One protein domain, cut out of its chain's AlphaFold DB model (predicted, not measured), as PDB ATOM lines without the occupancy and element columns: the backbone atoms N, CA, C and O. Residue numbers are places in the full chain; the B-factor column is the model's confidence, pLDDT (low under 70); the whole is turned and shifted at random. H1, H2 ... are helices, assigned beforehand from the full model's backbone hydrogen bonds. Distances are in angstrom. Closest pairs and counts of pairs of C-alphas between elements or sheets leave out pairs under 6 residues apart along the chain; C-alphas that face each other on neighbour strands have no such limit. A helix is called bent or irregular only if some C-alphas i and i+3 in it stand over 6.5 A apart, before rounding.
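AT A GLANCE: This is residues 139 to 179 of the 235 residues of the protein "Hypothetical protein" of Heterosigma akashiwo (UniProt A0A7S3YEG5). Two straight helices make an open V, with H1 as the shorter arm and H2 as the longer one, joined at the corner by a tight link. The arms do not pack on each other, and the space between them is empty. The printed part has 41 residues with two named helices, H1 then H2, and no named strand; the class is all helix. The whole is extended, with a radius of gyration of the C-alphas of 15.2 A, and the C-alphas span 44 by 22 by 11 A, an outline that is only just flat.

IN THESE COORDINATES: H1 is residues 139 to 155 and measures 24.4 A from first to last C-alpha. It begins with C-alpha 139 at (-4.968, 43.162, 8.098) and ends with C-alpha 155 at (7.825, 26.698, -4.513); between these ends x rises while y and z fall. Residues 156 to 158 follow as the link. H2 is residues 159 to 179 and measures 30.2 A. It begins with C-alpha 159 at (7.605, 17.695, 1.594) and ends with C-alpha 179 at (-17.214, 1.492, 7.342); from end to end x and y fall while z rises.

HOW THE PARTS SIT: H1 and H2 are apart, with no C-alpha of the one within 8 A of the other. The link from H1 to H2 is tight, with 3 residues. Residues 139 to 179 stand free: no C-alpha 8 or more residues away along the chain comes within 10 A. In H1 and H2 every O i to N i+4 pair is within hydrogen-bond range. Neither helix is bent.

THE WHOLE: The two C-alphas farthest apart are those of Glu 140 and Lys 178, at 44.3 A. The printed part has no cut and no long link. The mean pLDDT of the printed part is 77.8; residue 174 and residues 177 to 179 are under 70.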
ATOM      1  N   LEU A 139      -5.310  42.746   9.463       74.19
ATOM      2  CA  LEU A 139      -4.968  43.162   8.098       74.19
ATOM      3  C   LEU A 139      -3.502  42.878   7.758       74.19
ATOM      4  O   LEU A 139      -3.196  42.508   6.627       74.19
ATOM      5  N   GLU A 140      -2.601  43.024   8.727       76.81
ATOM      6  CA  GLU A 140      -1.193  42.671   8.556       76.81
ATOM      7  C   GLU A 140      -1.015  41.158   8.379       76.81
ATOM      8  O   GLU A 140      -0.372  40.726   7.422       76.81
ATOM      9  N   ASN A 141      -1.685  40.352   9.206       78.88
ATOM     10  CA  ASN A 141      -1.683  38.897   9.063       78.88
ATOM     11  C   ASN A 141      -2.238  38.458   7.701       78.88
ATOM     12  O   ASN A 141      -1.647  37.591   7.065       78.88
ATOM     13  N   ALA A 142      -3.296  39.102   7.199       82.56
ATOM     14  CA  ALA A 142      -3.839  38.801   5.873       82.56
ATOM     15  C   ALA A 142      -2.833  39.082   4.740       82.56
ATOM     16  O   ALA A 142      -2.727  38.301   3.795       82.56
ATOM     17  N   ARG A 143      -2.047  40.164   4.839       77.69
ATOM     18  CA  ARG A 143      -0.988  40.469   3.859       77.69
ATOM     19  C   ARG A 143       0.155  39.461   3.927       77.69
ATOM     20  O   ARG A 143       0.667  39.040   2.892       77.69
ATOM     21  N   VAL A 144       0.546  39.053   5.135       83.94
ATOM     22  CA  VAL A 144       1.571  38.021   5.336       83.94
ATOM     23  C   VAL A 144       1.100  36.679   4.772       83.94
ATOM     24  O   VAL A 144       1.859  36.014   4.068       83.94
ATOM     25  N   GLU A 145      -0.157  36.303   5.006       81.19
ATOM     26  CA  GLU A 145      -0.756  35.091   4.443       81.19
ATOM     27  C   GLU A 145      -0.807  35.126   2.911       81.19
ATOM     28  O   GLU A 145      -0.494  34.119   2.277       81.19
ATOM     29  N   GLU A 146      -1.109  36.272   2.293       79.56
ATOM     30  CA  GLU A 146      -1.096  36.419   0.832       79.56
ATOM     31  C   GLU A 146       0.315  36.231   0.245       79.56
ATOM     32  O   GLU A 146       0.499  35.536  -0.758       79.56
ATOM     33  N   VAL A 147       1.335  36.802   0.891       81.75
ATOM     34  CA  VAL A 147       2.740  36.635   0.483       81.75
ATOM     35  C   VAL A 147       3.181  35.182   0.650       81.75
ATOM     36  O   VAL A 147       3.808  34.614  -0.249       81.75
ATOM     37  N   LEU A 148       2.821  34.541   1.764       80.00
ATOM     38  CA  LEU A 148       3.114  33.128   1.995       80.00
ATOM     39  C   LEU A 148       2.395  32.221   0.989       80.00
ATOM     40  O   LEU A 148       3.000  31.262   0.508       80.00
ATOM     41  N   ALA A 149       1.152  32.540   0.620       79.81
ATOM     42  CA  ALA A 149       0.398  31.810  -0.393       79.81
ATOM     43  C   ALA A 149       1.072  31.894  -1.770       79.81
ATOM     44  O   ALA A 149       1.304  30.859  -2.394       79.81
ATOM     45  N   LYS A 150       1.495  33.091  -2.198       82.81
ATOM     46  CA  LYS A 150       2.253  33.282  -3.449       82.81
ATOM     47  C   LYS A 150       3.591  32.537  -3.429       82.81
ATOM     48  O   LYS A 150       3.960  31.877  -4.397       82.81
ATOM     49  N   HIS A 151       4.312  32.568  -2.307       78.88
ATOM     50  CA  HIS A 151       5.554  31.803  -2.162       78.88
ATOM     51  C   HIS A 151       5.336  30.288  -2.204       78.88
ATOM     52  O   HIS A 151       6.187  29.566  -2.731       78.88
ATOM     53  N   LYS A 152       4.221  29.802  -1.655       80.62
ATOM     54  CA  LYS A 152       3.838  28.391  -1.720       80.62
ATOM     55  C   LYS A 152       3.460  27.975  -3.140       80.62
ATOM     56  O   LYS A 152       3.848  26.894  -3.563       80.62
ATOM     57  N   GLU A 153       2.772  28.833  -3.887       78.00
ATOM     58  CA  GLU A 153       2.448  28.584  -5.293       78.00
ATOM     59  C   GLU A 153       3.716  28.475  -6.154       78.00
ATOM     60  O   GLU A 153       3.855  27.536  -6.934       78.00
ATOM     61  N   LEU A 154       4.702  29.352  -5.930       75.50
ATOM     62  CA  LEU A 154       5.973  29.337  -6.663       75.50
ATOM     63  C   LEU A 154       6.903  28.176  -6.276       75.50
ATOM     64  O   LEU A 154       7.606  27.637  -7.128       75.50
ATOM     65  N   ARG A 155       6.954  27.794  -4.992       79.69
ATOM     66  CA  ARG A 155       7.825  26.698  -4.513       79.69
ATOM     67  C   ARG A 155       7.174  25.316  -4.613       79.69
ATOM     68  O   ARG A 155       7.880  24.310  -4.545       79.69
ATOM     69  N   GLY A 156       5.855  25.268  -4.777       75.00
ATOM     70  CA  GLY A 156       5.055  24.056  -4.684       75.00
ATOM     71  C   GLY A 156       4.907  23.546  -3.247       75.00
ATOM     72  O   GLY A 156       5.578  24.000  -2.318       75.00
ATOM     73  N   ASP A 157       4.016  22.565  -3.070       78.06
ATOM     74  CA  ASP A 157       3.776  21.939  -1.766       78.06
ATOM     75  C   ASP A 157       5.078  21.391  -1.175       78.06
ATOM     76  O   ASP A 157       5.784  20.592  -1.813       78.06
ATOM     77  N   SER A 158       5.352  21.776   0.070       78.44
ATOM     78  CA  SER A 158       6.513  21.295   0.810       78.44
ATOM     79  C   SER A 158       6.418  19.787   1.068       78.44
ATOM     80  O   SER A 158       5.333  19.204   1.126       78.44
ATOM     81  N   LEU A 159       7.563  19.130   1.279       78.25
ATOM     82  CA  LEU A 159       7.605  17.695   1.594       78.25
ATOM     83  C   LEU A 159       6.747  17.344   2.823       78.25
ATOM     84  O   LEU A 159       6.102  16.300   2.854       78.25
ATOM     85  N   VAL A 160       6.708  18.241   3.813       83.19
ATOM     86  CA  VAL A 160       5.897  18.083   5.028       83.19
ATOM     87  C   VAL A 160       4.406  18.107   4.695       83.19
ATOM     88  O   VAL A 160       3.669  17.248   5.168       83.19
ATOM     89  N   GLU A 161       3.969  19.036   3.845       80.25
ATOM     90  CA  GLU A 161       2.567  19.134   3.421       80.25
ATOM     91  C   GLU A 161       2.139  17.938   2.569       80.25
ATOM     92  O   GLU A 161       1.019  17.455   2.715       80.25
ATOM     93  N   ARG A 162       3.027  17.410   1.718       80.12
ATOM     94  CA  ARG A 162       2.753  16.182   0.953       80.12
ATOM     95  C   ARG A 162       2.562  14.979   1.873       80.12
ATOM     96  O   ARG A 162       1.586  14.257   1.719       80.12
ATOM     97  N   HIS A 163       3.442  14.815   2.858       83.19
ATOM     98  CA  HIS A 163       3.351  13.723   3.825       83.19
ATOM     99  C   HIS A 163       2.105  13.834   4.717       83.19
ATOM    100  O   HIS A 163       1.447  12.837   4.994       83.19
ATOM    101  N   GLN A 164       1.732  15.047   5.135       83.62
ATOM    102  CA  GLN A 164       0.487  15.271   5.875       83.62
ATOM    103  C   GLN A 164      -0.748  14.936   5.029       83.62
ATOM    104  O   GLN A 164      -1.640  14.239   5.506       83.62
ATOM    105  N   LYS A 165      -0.786  15.371   3.762       82.69
ATOM    106  CA  LYS A 165      -1.874  15.021   2.833       82.69
ATOM    107  C   LYS A 165      -1.970  13.510   2.609       82.69
ATOM    108  O   LYS A 165      -3.075  12.978   2.573       82.69
ATOM    109  N   GLU A 166      -0.837  12.824   2.488       84.06
ATOM    110  CA  GLU A 166      -0.782  11.368   2.334       84.06
ATOM    111  C   GLU A 166      -1.322  10.648   3.576       84.06
ATOM    112  O   GLU A 166      -2.213   9.811   3.446       84.06
ATOM    113  N   GLN A 167      -0.898  11.050   4.780       82.31
ATOM    114  CA  GLN A 167      -1.439  10.512   6.035       82.31
ATOM    115  C   GLN A 167      -2.945  10.752   6.172       82.31
ATOM    116  O   GLN A 167      -3.695   9.840   6.516       82.31
ATOM    117  N   GLU A 168      -3.430  11.954   5.852       84.44
ATOM    118  CA  GLU A 168      -4.866  12.233   5.878       84.44
ATOM    119  C   GLU A 168      -5.654  11.386   4.869       84.44
ATOM    120  O   GLU A 168      -6.800  11.004   5.129       84.44
ATOM    121  N   GLU A 169      -5.087  11.124   3.692       79.00
ATOM    122  CA  GLU A 169      -5.694  10.236   2.711       79.00
ATOM    123  C   GLU A 169      -5.726   8.788   3.185       79.00
ATOM    124  O   GLU A 169      -6.745   8.118   2.993       79.00
ATOM    125  N   GLU A 170      -4.646   8.304   3.793       76.31
ATOM    126  CA  GLU A 170      -4.577   6.972   4.388       76.31
ATOM    127  C   GLU A 170      -5.606   6.822   5.508       76.31
ATOM    128  O   GLU A 170      -6.415   5.895   5.462       76.31
ATOM    129  N   ASP A 171      -5.712   7.797   6.409       78.56
ATOM    130  CA  ASP A 171      -6.716   7.822   7.474       78.56
ATOM    131  C   ASP A 171      -8.149   7.843   6.918       78.56
ATOM    132  O   ASP A 171      -9.058   7.172   7.425       78.56
ATOM    133  N   LYS A 172      -8.394   8.609   5.844       80.94
ATOM    134  CA  LYS A 172      -9.697   8.638   5.157       80.94
ATOM    135  C   LYS A 172      -9.992   7.301   4.475       80.94
ATOM    136  O   LYS A 172     -11.145   6.852   4.507       80.94
ATOM    137  N   LYS A 173      -8.993   6.654   3.866       71.88
ATOM    138  CA  LYS A 173      -9.112   5.320   3.254       71.88
ATOM    139  C   LYS A 173      -9.370   4.258   4.324       71.88
ATOM    140  O   LYS A 173     -10.290   3.458   4.155       71.88
ATOM    141  N   GLU A 174      -8.681   4.314   5.459       67.50
ATOM    142  CA  GLU A 174      -8.862   3.396   6.585       67.50
ATOM    143  C   GLU A 174     -10.254   3.544   7.218       67.50
ATOM    144  O   GLU A 174     -10.962   2.555   7.423       67.50
ATOM    145  N   LYS A 175     -10.722   4.779   7.444       74.50
ATOM    146  CA  LYS A 175     -12.088   5.042   7.935       74.50
ATOM    147  C   LYS A 175     -13.157   4.543   6.959       74.50
ATOM    148  O   LYS A 175     -14.160   3.968   7.386       74.50
ATOM    149  N   LYS A 176     -12.957   4.714   5.645       71.56
ATOM    150  CA  LYS A 176     -13.867   4.175   4.616       71.56
ATOM    151  C   LYS A 176     -13.844   2.643   4.571       71.56
ATOM    152  O   LYS A 176     -14.907   2.045   4.411       71.56
ATOM    153  N   ALA A 177     -12.683   2.015   4.759       62.12
ATOM    154  CA  ALA A 177     -12.542   0.560   4.822       62.12
ATOM    155  C   ALA A 177     -13.227  -0.027   6.066       62.12
ATOM    156  O   ALA A 177     -14.005  -0.969   5.945       62.12
ATOM    157  N   LYS A 178     -13.057   0.591   7.244       61.91
ATOM    158  CA  LYS A 178     -13.752   0.197   8.484       61.91
ATOM    159  C   LYS A 178     -15.275   0.343   8.383       61.91
ATOM    160  O   LYS A 178     -16.004  -0.454   8.963       61.91
ATOM    161  N   LYS A 179     -15.772   1.306   7.597       61.31
ATOM    162  CA  LYS A 179     -17.214   1.492   7.342       61.31
ATOM    163  C   LYS A 179     -17.791   0.521   6.297       61.31
ATOM    164  O   LYS A 179     -19.001   0.318   6.281       61.31
TER     165      LYS A 179